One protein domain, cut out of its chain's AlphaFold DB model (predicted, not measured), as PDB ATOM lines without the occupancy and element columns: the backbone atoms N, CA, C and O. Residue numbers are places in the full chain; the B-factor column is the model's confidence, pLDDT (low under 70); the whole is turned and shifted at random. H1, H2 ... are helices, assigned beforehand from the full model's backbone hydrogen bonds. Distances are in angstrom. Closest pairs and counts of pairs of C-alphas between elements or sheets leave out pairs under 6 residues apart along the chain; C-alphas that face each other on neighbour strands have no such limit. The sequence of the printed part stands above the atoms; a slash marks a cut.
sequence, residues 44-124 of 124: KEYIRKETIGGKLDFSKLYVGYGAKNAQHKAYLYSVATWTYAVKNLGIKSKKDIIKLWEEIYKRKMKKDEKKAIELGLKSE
ATOM      1  N   LYS A  44      -1.896 -19.927  33.373       93.62
ATOM      2  CA  LYS A  44      -2.189 -21.296  32.908       93.62
ATOM      3  C   LYS A  44      -1.269 -22.336  33.538       93.62
ATOM      4  O   LYS A  44      -1.733 -23.421  33.872       93.62
ATOM      5  N   GLU A  45       0.020 -22.042  33.653       94.25
ATOM      6  CA  GLU A  45       0.986 -22.949  34.275       94.25
ATOM      7  C   GLU A  45       0.747 -23.069  35.778       94.25
ATOM      8  O   GLU A  45       0.620 -24.188  36.278       94.25
ATOM      9  N   TYR A  46       0.525 -21.937  36.454       95.31
ATOM     10  CA  TYR A  46       0.113 -21.913  37.856       95.31
ATOM     11  C   TYR A  46      -1.136 -22.775  38.091       95.31
ATOM     12  O   TYR A  46      -1.148 -23.637  38.968       95.31
ATOM     13  N   ILE A  47      -2.177 -22.618  37.260       96.44
ATOM     14  CA  ILE A  47      -3.400 -23.420  37.383       96.44
ATOM     15  C   ILE A  47      -3.100 -24.913  37.243       96.44
ATOM     16  O   ILE A  47      -3.605 -25.706  38.036       96.44
ATOM     17  N   ARG A  48      -2.281 -25.321  36.266       96.25
ATOM     18  CA  ARG A  48      -1.931 -26.740  36.080       96.25
ATOM     19  C   ARG A  48      -1.231 -27.316  37.304       96.25
ATOM     20  O   ARG A  48      -1.596 -28.410  37.724       96.25
ATOM     21  N   LYS A  49      -0.272 -26.575  37.864       95.81
ATOM     22  CA  LYS A  49       0.487 -26.978  39.051       95.81
ATOM     23  C   LYS A  49      -0.419 -27.131  40.269       95.81
ATOM     24  O   LYS A  49      -0.351 -28.134  40.967       95.81
ATOM     25  N   GLU A  50      -1.309 -26.168  40.489       95.31
ATOM     26  CA  GLU A  50      -2.057 -26.072  41.742       95.31
ATOM     27  C   GLU A  50      -3.389 -26.838  41.756       95.31
ATOM     28  O   GLU A  50      -3.989 -26.979  42.817       95.31
ATOM     29  N   THR A  51      -3.880 -27.331  40.612       96.12
ATOM     30  CA  THR A  51      -5.205 -27.985  40.520       96.12
ATOM     31  C   THR A  51      -5.260 -29.371  41.164       96.12
ATOM     32  O   THR A  51      -6.314 -29.759  41.665       96.12
ATOM     33  N   ILE A  52      -4.166 -30.138  41.151       94.62
ATOM     34  CA  ILE A  52      -4.119 -31.489  41.733       94.62
ATOM     35  C   ILE A  52      -3.136 -31.474  42.899       94.62
ATOM     36  O   ILE A  52      -1.940 -31.294  42.696       94.62
ATOM     37  N   GLY A  53      -3.637 -31.657  44.121       92.69
ATOM     38  CA  GLY A  53      -2.828 -31.646  45.340       92.69
ATOM     39  C   GLY A  53      -2.341 -30.268  45.804       92.69
ATOM     40  O   GLY A  53      -1.809 -30.189  46.909       92.69
ATOM     41  N   GLY A  54      -2.537 -29.209  45.013       94.19
ATOM     42  CA  GLY A  54      -2.130 -27.840  45.337       94.19
ATOM     43  C   GLY A  54      -3.269 -26.948  45.839       94.19
ATOM     44  O   GLY A  54      -4.315 -27.411  46.295       94.19
ATOM     45  N   LYS A  55      -3.069 -25.631  45.747       93.44
ATOM     46  CA  LYS A  55      -3.968 -24.587  46.273       93.44
ATOM     47  C   LYS A  55      -5.300 -24.463  45.541       93.44
ATOM     48  O   LYS A  55      -6.232 -23.877  46.082       93.44
ATOM     49  N   LEU A  56      -5.390 -24.972  44.316       94.81
ATOM     50  CA  LEU A  56      -6.628 -25.019  43.540       94.81
ATOM     51  C   LEU A  56      -7.290 -26.405  43.600       94.81
ATOM     52  O   LEU A  56      -8.288 -26.632  42.917       94.81
ATOM     53  N   ASP A  57      -6.782 -27.332  44.414       95.06
ATOM     54  CA  ASP A  57      -7.423 -28.624  44.636       95.06
ATOM     55  C   ASP A  57      -8.569 -28.503  45.650       95.06
ATOM     56  O   ASP A  57      -8.439 -28.756  46.851       95.06
ATOM     57  N   PHE A  58      -9.738 -28.123  45.143       92.06
ATOM     58  CA  PHE A  58     -10.939 -27.946  45.955       92.06
ATOM     59  C   PHE A  58     -11.678 -29.253  46.265       92.06
ATOM     60  O   PHE A  58     -12.705 -29.218  46.947       92.06
ATOM     61  N   SER A  59     -11.180 -30.410  45.809       86.25
ATOM     62  CA  SER A  59     -11.821 -31.708  46.075       86.25
ATOM     63  C   SER A  59     -11.879 -32.042  47.570       86.25
ATOM     64  O   SER A  59     -12.762 -32.774  48.012       86.25
ATOM     65  N   LYS A  60     -10.973 -31.454  48.360       80.31
ATOM     66  CA  LYS A  60     -10.877 -31.641  49.813       80.31
ATOM     67  C   LYS A  60     -11.761 -30.687  50.616       80.31
ATOM     68  O   LYS A  60     -12.036 -30.968  51.777       80.31
ATOM     69  N   LEU A  61     -12.193 -29.568  50.027       80.00
ATOM     70  CA  LEU A  61     -13.020 -28.583  50.734       80.00
ATOM     71  C   LEU A  61     -14.465 -29.044  50.894       80.00
ATOM     72  O   LEU A  61     -15.136 -28.677  51.856       80.00
ATOM     73  N   TYR A  62     -14.948 -29.844  49.948       76.88
ATOM     74  CA  TYR A  62     -16.322 -30.311  49.936       76.88
ATOM     75  C   TYR A  62     -16.344 -31.809  50.195       76.88
ATOM     76  O   TYR A  62     -16.117 -32.617  49.297       76.88
ATOM     77  N   VAL A  63     -16.663 -32.185  51.430       75.56
ATOM     78  CA  VAL A  63     -16.881 -33.584  51.793       75.56
ATOM     79  C   VAL A  63     -18.380 -33.852  51.803       75.56
ATOM     80  O   VAL A  63     -19.116 -33.386  52.670       75.56
ATOM     81  N   GLY A  64     -18.855 -34.599  50.809       73.06
ATOM     82  CA  GLY A  64     -20.212 -35.132  50.826       73.06
ATOM     83  C   GLY A  64     -20.274 -36.357  51.734       73.06
ATOM     84  O   GLY A  64     -19.804 -37.425  51.347       73.06
ATOM     85  N   TYR A  65     -20.857 -36.229  52.924       65.94
ATOM     86  CA  TYR A  65     -21.090 -37.370  53.812       65.94
ATOM     87  C   TYR A  65     -22.363 -38.133  53.409       65.94
ATOM     88  O   TYR A  65     -23.377 -37.535  53.045       65.94
ATOM     89  N   GLY A  66     -22.322 -39.467  53.483       73.06
ATOM     90  CA  GLY A  66     -23.482 -40.328  53.237       73.06
ATOM     91  C   GLY A  66     -23.678 -40.728  51.770       73.06
ATOM     92  O   GLY A  66     -22.767 -41.248  51.130       73.06
ATOM     93  N   ALA A  67     -24.898 -40.560  51.251       77.56
ATOM     94  CA  ALA A  67     -25.320 -41.110  49.960       77.56
ATOM     95  C   ALA A  67     -24.489 -40.601  48.765       77.56
ATOM     96  O   ALA A  67     -24.065 -39.446  48.722       77.56
ATOM     97  N   LYS A  68     -24.369 -41.432  47.717       82.25
ATOM     98  CA  LYS A  68     -23.660 -41.120  46.456       82.25
ATOM     99  C   LYS A  68     -24.053 -39.764  45.847       82.25
ATOM    100  O   LYS A  68     -23.217 -39.071  45.273       82.25
ATOM    101  N   ASN A  69     -25.311 -39.354  46.014       87.75
ATOM    102  CA  ASN A  69     -25.808 -38.061  45.541       87.75
ATOM    103  C   ASN A  69     -25.161 -36.867  46.262       87.75
ATOM    104  O   ASN A  69     -24.910 -35.843  45.630       87.75
ATOM    105  N   ALA A  70     -24.883 -36.982  47.562       88.31
ATOM    106  CA  ALA A  70     -24.225 -35.930  48.334       88.31
ATOM    107  C   ALA A  70     -22.761 -35.770  47.903       88.31
ATOM    108  O   ALA A  70     -22.322 -34.655  47.630       88.31
ATOM    109  N   GLN A  71     -22.043 -36.886  47.737       89.56
ATOM    110  CA  GLN A  71     -20.672 -36.901  47.210       89.56
ATOM    111  C   GLN A  71     -20.594 -36.286  45.810       89.56
ATOM    112  O   GLN A  71     -19.726 -35.461  45.530       89.56
ATOM    113  N   HIS A  72     -21.537 -36.635  44.935       91.88
ATOM    114  CA  HIS A  72     -21.573 -36.087  43.586       91.88
ATOM    115  C   HIS A  72     -21.848 -34.575  43.569       91.88
ATOM    116  O   HIS A  72     -21.190 -33.843  42.833       91.88
ATOM    117  N   LYS A  73     -22.767 -34.080  44.409       92.94
ATOM    118  CA  LYS A  73     -23.005 -32.635  44.552       92.94
ATOM    119  C   LYS A  73     -21.768 -31.906  45.073       92.94
ATOM    120  O   LYS A  73     -21.410 -30.879  44.509       92.94
ATOM    121  N   ALA A  74     -21.105 -32.446  46.096       93.44
ATOM    122  CA  ALA A  74     -19.864 -31.892  46.634       93.44
ATOM    123  C   ALA A  74     -18.783 -31.761  45.547       93.44
ATOM    124  O   ALA A  74     -18.174 -30.704  45.399       93.44
ATOM    125  N   TYR A  75     -18.634 -32.788  44.709       94.88
ATOM    126  CA  TYR A  75     -17.749 -32.748  43.548       94.88
ATOM    127  C   TYR A  75     -18.129 -31.652  42.531       94.88
ATOM    128  O   TYR A  75     -17.270 -30.917  42.049       94.88
ATOM    129  N   LEU A  76     -19.412 -31.486  42.201       96.50
ATOM    130  CA  LEU A  76     -19.824 -30.412  41.287       96.50
ATOM    131  C   LEU A  76     -19.573 -29.018  41.883       96.50
ATOM    132  O   LEU A  76     -19.175 -28.113  41.150       96.50
ATOM    133  N   TYR A  77     -19.731 -28.849  43.199       95.38
ATOM    134  CA  TYR A  77     -19.347 -27.613  43.882       95.38
ATOM    135  C   TYR A  77     -17.842 -27.357  43.796       95.38
ATOM    136  O   TYR A  77     -17.455 -26.241  43.458       95.38
ATOM    137  N   SER A  78     -16.990 -28.372  43.986       96.25
ATOM    138  CA  SER A  78     -15.541 -28.185  43.844       96.25
ATOM    139  C   SER A  78     -15.154 -27.733  42.434       96.25
ATOM    140  O   SER A  78     -14.285 -26.878  42.282       96.25
ATOM    141  N   VAL A  79     -15.829 -28.245  41.397       97.81
ATOM    142  CA  VAL A  79     -15.619 -27.812  40.004       97.81
ATOM    143  C   VAL A  79     -16.054 -26.354  39.789       97.81
ATOM    144  O   VAL A  79     -15.355 -25.597  39.110       97.81
ATOM    145  N   ALA A  80     -17.176 -25.927  40.375       97.50
ATOM    146  CA  ALA A  80     -17.627 -24.537  40.291       97.50
ATOM    147  C   ALA A  80     -16.656 -23.578  41.005       97.50
ATOM    148  O   ALA A  80     -16.256 -22.567  40.428       97.50
ATOM    149  N   THR A  81     -16.202 -23.929  42.210       96.81
ATOM    150  CA  THR A  81     -15.221 -23.145  42.979       96.81
ATOM    151  C   THR A  81     -13.881 -23.057  42.257       96.81
ATOM    152  O   THR A  81     -13.305 -21.974  42.146       96.81
ATOM    153  N   TRP A  82     -13.421 -24.167  41.671       97.62
ATOM    154  CA  TRP A  82     -12.239 -24.170  40.810       97.62
ATOM    155  C   TRP A  82     -12.379 -23.190  39.646       97.62
ATOM    156  O   TRP A  82     -11.487 -22.388  39.384       97.62
ATOM    157  N   THR A  83     -13.534 -23.208  38.983       98.06
ATOM    158  CA  THR A  83     -13.815 -22.319  37.851       98.06
ATOM    159  C   THR A  83     -13.771 -20.854  38.249       98.06
ATOM    160  O   THR A  83     -13.195 -20.042  37.528       98.06
ATOM    161  N   TYR A  84     -14.352 -20.516  39.398       96.81
ATOM    162  CA  TYR A  84     -14.313 -19.163  39.936       96.81
ATOM    163  C   TYR A  84     -12.872 -18.691  40.177       96.81
ATOM    164  O   TYR A  84     -12.485 -17.605  39.741       96.81
ATOM    165  N   ALA A  85     -12.036 -19.536  40.786       96.19
ATOM    166  CA  ALA A  85     -10.626 -19.225  40.992       96.19
ATOM    167  C   ALA A  85      -9.883 -19.022  39.657       96.19
ATOM    168  O   ALA A  85      -9.162 -18.039  39.495       96.19
ATOM    169  N   VAL A  86     -10.113 -19.892  38.670       96.62
ATOM    170  CA  VAL A  86      -9.540 -19.784  37.316       96.62
ATOM    171  C   VAL A  86      -9.988 -18.508  36.588       96.62
ATOM    172  O   VAL A  86      -9.168 -17.855  35.937       96.62
ATOM    173  N   LYS A  87     -11.256 -18.105  36.741       95.94
ATOM    174  CA  LYS A  87     -11.788 -16.831  36.230       95.94
ATOM    175  C   LYS A  87     -11.009 -15.648  36.807       95.94
ATOM    176  O   LYS A  87     -10.583 -14.768  36.055       95.94
ATOM    177  N   ASN A  88     -10.780 -15.658  38.119       94.06
ATOM    178  CA  ASN A  88     -10.053 -14.605  38.835       94.06
ATOM    179  C   ASN A  88      -8.549 -14.595  38.525       94.06
ATOM    180  O   ASN A  88      -7.887 -13.578  38.707       94.06
ATOM    181  N   LEU A  89      -8.022 -15.701  38.000       94.44
ATOM    182  CA  LEU A  89      -6.672 -15.819  37.443       94.44
ATOM    183  C   LEU A  89      -6.570 -15.317  35.991       94.44
ATOM    184  O   LEU A  89      -5.504 -15.382  35.388       94.44
ATOM    185  N   GLY A  90      -7.667 -14.816  35.415       93.38
ATOM    186  CA  GLY A  90      -7.683 -14.164  34.104       93.38
ATOM    187  C   GLY A  90      -8.184 -15.035  32.950       93.38
ATOM    188  O   GLY A  90      -8.388 -14.517  31.852       93.38
ATOM    189  N   ILE A  91      -8.464 -16.325  33.165       94.75
ATOM    190  CA  ILE A  91      -9.042 -17.190  32.125       94.75
ATOM    191  C   ILE A  91     -10.566 -17.137  32.230       94.75
ATOM    192  O   ILE A  91     -11.169 -17.857  33.015       94.75
ATOM    193  N   LYS A  92     -11.197 -16.275  31.429       93.56
ATOM    194  CA  LYS A  92     -12.646 -15.992  31.520       93.56
ATOM    195  C   LYS A  92     -13.505 -16.754  30.505       93.56
ATOM    196  O   LYS A  92     -14.716 -16.869  30.669       93.56
ATOM    197  N   SER A  93     -12.898 -17.270  29.438       96.50
ATOM    198  CA  SER A  93     -13.614 -17.981  28.374       96.50
ATOM    199  C   SER A  93     -14.008 -19.383  28.825       96.50
ATOM    200  O   SER A  93     -13.148 -20.219  29.099       96.50
ATOM    201  N   LYS A  94     -15.311 -19.690  28.809       97.38
ATOM    202  CA  LYS A  94     -15.829 -21.039  29.098       97.38
ATOM    203  C   LYS A  94     -15.116 -22.124  28.287       97.38
ATOM    204  O   LYS A  94     -14.800 -23.181  28.824       97.38
ATOM    205  N   LYS A  95     -14.856 -21.871  26.999       97.88
ATOM    206  CA  LYS A  95     -14.182 -22.829  26.108       97.88
ATOM    207  C   LYS A  95     -12.757 -23.119  26.582       97.88
ATOM    208  O   LYS A  95     -12.355 -24.280  26.598       97.88
ATOM    209  N   ASP A  96     -12.029 -22.087  26.996       97.56
ATOM    210  CA  ASP A  96     -10.639 -22.224  27.434       97.56
ATOM    211  C   ASP A  96     -10.539 -22.895  28.801       97.56
ATOM    212  O   ASP A  96      -9.674 -23.745  28.994       97.56
ATOM    213  N   ILE A  97     -11.462 -22.587  29.716       98.25
ATOM    214  CA  ILE A  97     -11.555 -23.252  31.020       98.25
ATOM    215  C   ILE A  97     -11.850 -24.743  30.845       98.25
ATOM    216  O   ILE A  97     -11.168 -25.572  31.443       98.25
ATOM    217  N   ILE A  98     -12.826 -25.101  30.000       98.44
ATOM    218  CA  ILE A  98     -13.134 -26.509  29.707       98.44
ATOM    219  C   ILE A  98     -11.904 -27.204  29.129       98.44
ATOM    220  O   ILE A  98     -11.538 -28.275  29.602       98.44
ATOM    221  N   LYS A  99     -11.242 -26.597  28.136       98.31
ATOM    222  CA  LYS A  99     -10.045 -27.178  27.521       98.31
ATOM    223  C   LYS A  99      -8.937 -27.402  28.553       98.31
ATOM    224  O   LYS A  99      -8.383 -28.493  28.606       98.31
ATOM    225  N   LEU A 100      -8.658 -26.408  29.395       98.06
ATOM    226  CA  LEU A 100      -7.646 -26.502  30.445       98.06
ATOM    227  C   LEU A 100      -7.977 -27.599  31.462       98.06
ATOM    228  O   LEU A 100      -7.112 -28.386  31.831       98.06
ATOM    229  N   TRP A 101      -9.237 -27.685  31.879       98.38
ATOM    230  CA  TRP A 101      -9.694 -28.728  32.787       98.38
ATOM    231  C   TRP A 101      -9.517 -30.124  32.162       98.38
ATOM    232  O   TRP A 101      -8.946 -31.015  32.786       98.38
ATOM    233  N   GLU A 102      -9.924 -30.316  30.902       98.38
ATOM    234  CA  GLU A 102      -9.754 -31.594  30.191       98.38
ATOM    235  C   GLU A 102      -8.271 -31.960  29.999       98.38
ATOM    236  O   GLU A 102      -7.906 -33.134  30.085       98.38
ATOM    237  N   GLU A 103      -7.405 -30.965  29.776       98.00
ATOM    238  CA  GLU A 103      -5.950 -31.137  29.703       98.00
ATOM    239  C   GLU A 103      -5.349 -31.608  31.033       98.00
ATOM    240  O   GLU A 103      -4.439 -32.440  31.014       98.00
ATOM    241  N   ILE A 104      -5.828 -31.087  32.166       97.38
ATOM    242  CA  ILE A 104      -5.341 -31.436  33.509       97.38
ATOM    243  C   ILE A 104      -5.811 -32.840  33.902       97.38
ATOM    244  O   ILE A 104      -4.995 -33.685  34.258       97.38
ATOM    245  N   TYR A 105      -7.110 -33.122  33.770       96.50
ATOM    246  CA  TYR A 105      -7.713 -34.387  34.210       96.50
ATOM    247  C   TYR A 105      -7.657 -35.509  33.163       96.50
ATOM    248  O   TYR A 105      -8.164 -36.604  33.408       96.50
ATOM    249  N   LYS A 106      -7.066 -35.247  31.987       97.81
ATOM    250  CA  LYS A 106      -6.860 -36.212  30.889       97.81
ATOM    251  C   LYS A 106      -8.133 -36.939  30.448       97.81
ATOM    252  O   LYS A 106      -8.089 -38.082  30.002       97.81
ATOM    253  N   ARG A 107      -9.283 -36.271  30.541       98.12
ATOM    254  CA  ARG A 107     -10.572 -36.811  30.097       98.12
ATOM    255  C   ARG A 107     -11.514 -35.718  29.644       98.12
ATOM    256  O   ARG A 107     -11.356 -34.557  30.007       98.12
ATOM    257  N   LYS A 108     -12.551 -36.115  28.905       98.12
ATOM    258  CA  LYS A 108     -13.638 -35.210  28.540       98.12
ATOM    259  C   LYS A 108     -14.497 -34.841  29.740       98.12
ATOM    260  O   LYS A 108     -14.772 -35.664  30.621       98.12
ATOM    261  N   MET A 109     -14.922 -33.586  29.742       97.00
ATOM    262  CA  MET A 109     -15.796 -33.035  30.757       97.00
ATOM    263  C   MET A 109     -17.244 -33.462  30.483       97.00
ATOM    264  O   MET A 109     -17.747 -33.375  29.353       97.00
ATOM    265  N   LYS A 110     -17.923 -33.930  31.526       98.19
ATOM    266  CA  LYS A 110     -19.316 -34.380  31.506       98.19
ATOM    267  C   LYS A 110     -20.283 -33.190  31.493       98.19
ATOM    268  O   LYS A 110     -19.901 -32.030  31.646       98.19
ATOM    269  N   LYS A 111     -21.564 -33.463  31.233       98.00
ATOM    270  CA  LYS A 111     -22.594 -32.422  31.048       98.00
ATOM    271  C   LYS A 111     -22.855 -31.613  32.322       98.00
ATOM    272  O   LYS A 111     -23.018 -30.402  32.258       98.00
ATOM    273  N   ASP A 112     -22.921 -32.292  33.453       97.75
ATOM    274  CA  ASP A 112     -23.039 -31.737  34.802       97.75
ATOM    275  C   ASP A 112     -21.827 -30.877  35.191       97.75
ATOM    276  O   ASP A 112     -21.996 -29.752  35.647       97.75
ATOM    277  N   GLU A 113     -20.614 -31.342  34.911       98.38
ATOM    278  CA  GLU A 113     -19.375 -30.583  35.120       98.38
ATOM    279  C   GLU A 113     -19.367 -29.294  34.292       98.38
ATOM    280  O   GLU A 113     -19.075 -28.224  34.815       98.38
ATOM    281  N   LYS A 114     -19.794 -29.350  33.024       98.38
ATOM    282  CA  LYS A 114     -19.935 -28.149  32.180       98.38
ATOM    283  C   LYS A 114     -20.936 -27.140  32.752       98.38
ATOM    284  O   LYS A 114     -20.723 -25.941  32.597       98.38
ATOM    285  N   LYS A 115     -22.001 -27.603  33.414       97.81
ATOM    286  CA  LYS A 115     -22.925 -26.722  34.147       97.81
ATOM    287  C   LYS A 115     -22.263 -26.125  35.388       97.81
ATOM    288  O   LYS A 115     -22.481 -24.954  35.673       97.81
ATOM    289  N   ALA A 116     -21.422 -26.881  36.091       97.81
ATOM    290  CA  ALA A 116     -20.634 -26.347  37.200       97.81
ATOM    291  C   ALA A 116     -19.652 -25.250  36.740       97.81
ATOM    292  O   ALA A 116     -19.537 -24.232  37.418       97.81
ATOM    293  N   ILE A 117     -19.043 -25.384  35.550       97.94
ATOM    294  CA  ILE A 117     -18.255 -24.298  34.933       97.94
ATOM    295  C   ILE A 117     -19.120 -23.042  34.726       97.94
ATOM    296  O   ILE A 117     -18.706 -21.934  35.048       97.94
ATOM    297  N   GLU A 118     -20.338 -23.185  34.194       97.12
ATOM    298  CA  GLU A 118     -21.238 -22.036  34.005       97.12
ATOM    299  C   GLU A 118     -21.592 -21.346  35.323       97.12
ATOM    300  O   GLU A 118     -21.666 -20.121  35.362       97.12
ATOM    301  N   LEU A 119     -21.802 -22.120  36.391       96.56
ATOM    302  CA  LEU A 119     -22.070 -21.580  37.720       96.56
ATOM    303  C   LEU A 119     -20.871 -20.780  38.238       96.56
ATOM    304  O   LEU A 119     -21.038 -19.614  38.578       96.56
ATOM    305  N   GLY A 120     -19.666 -21.355  38.215       95.06
ATOM    306  CA  GLY A 120     -18.461 -20.667  38.692       95.06
ATOM    307  C   GLY A 120     -18.089 -19.420  37.881       95.06
ATOM    308  O   GLY A 120     -17.516 -18.480  38.424       95.06
ATOM    309  N   LEU A 121     -18.448 -19.371  36.592       96.62
ATOM    310  CA  LEU A 121     -18.280 -18.175  35.758       96.62
ATOM    311  C   LEU A 121     -19.243 -17.037  36.122       96.62
ATOM    312  O   LEU A 121     -18.891 -15.875  35.926       96.62
ATOM    313  N   LYS A 122     -20.445 -17.368  36.606       95.00
ATOM    314  CA  LYS A 122     -21.480 -16.397  36.994       95.00
ATOM    315  C   LYS A 122     -21.317 -15.874  38.418       95.00
ATOM    316  O   LYS A 122     -21.831 -14.803  38.704       95.00
ATOM    317  N   SER A 123     -20.657 -16.623  39.300       84.25
ATOM    318  CA  SER A 123     -20.346 -16.172  40.660       84.25
ATOM    319  C   SER A 123     -19.493 -14.904  40.611       84.25
ATOM    320  O   SER A 123     -18.534 -14.879  39.841       84.25
ATOM    321  N   GLU A 124     -19.848 -13.874  41.384       63.25
ATOM    322  CA  GLU A 124     -19.196 -12.550  41.373       63.25
ATOM    323  C   GLU A 124     -17.793 -12.569  41.983       63.25
ATOM    324  O   GLU A 124     -17.602 -13.041  43.128       63.25
TER     325      GLU A 124
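What this domain is: This is residues 44 to 124 of the 124 residues of an uncharacterized protein of Polaribacter sp. IC073 (UniProt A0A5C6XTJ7). One long helix, H2, makes the long axis of the body, with H4 packed on it at a steep slant and H3 crossing near H2's last part and touching H4. The short helix H1 is on the other side of H2 from H4, and a long loop, residues 51 to 67, leads from it along H2 to where H2 begins. The printed part has 81 residues with four named helices, in the order H1, H2, H3, H4, and no named strand; the class is all helix. The whole is compact, with a radius of gyration of the C-alphas of 12.0 A and spans of 35 by 27 by 23 A.

Where its parts are: Find C-alpha 68 at (-23.660, -41.120, 46.456); from there H2, residues 68 to 88, runs 30.8 A to C-alpha 88 at (-10.053, -14.605, 38.835). H4 is residues 111 to 122, 17.1 A long, and H3 is residues 94 to 105, 16.4 A long. H1, residues 44 to 50, begins at C-alpha 44, at (-2.189, -21.296, 32.908).

How they stand to each other: Start at Ala 80 and Gly 120, the closest C-alphas of H2 and H4, 4.3 A apart: these helices touch, the same way at a steep tilt of 42 degrees. H3 touches H4 with residues 94 to 98 alone, Lys 94 and Ile 117 having the closest C-alphas at 7.1 A. H3 is close to H2 but not clearly touching, the C-alphas of Thr 83 and Ile 97 being closest at 7.3 A. H1 is likewise close but not clearly touching to H3, with the C-alphas of Arg 48 and Ile 104 closest at 6.3 A. H1 and H4 are apart. In H1, H2, H3 and H4 every O i to N i+4 pair is within hydrogen-bond range.

The domain as a whole: Look at Gly 66 and Gly 90 for the two C-alphas farthest apart, 36.1 A. The printed part has no cut; the link from H1 to H2 is long, and those from H2 to H3 and from H3 to H4 are tight. The mean pLDDT of the printed part is 93.0, and residues 65 and 124 are under 70.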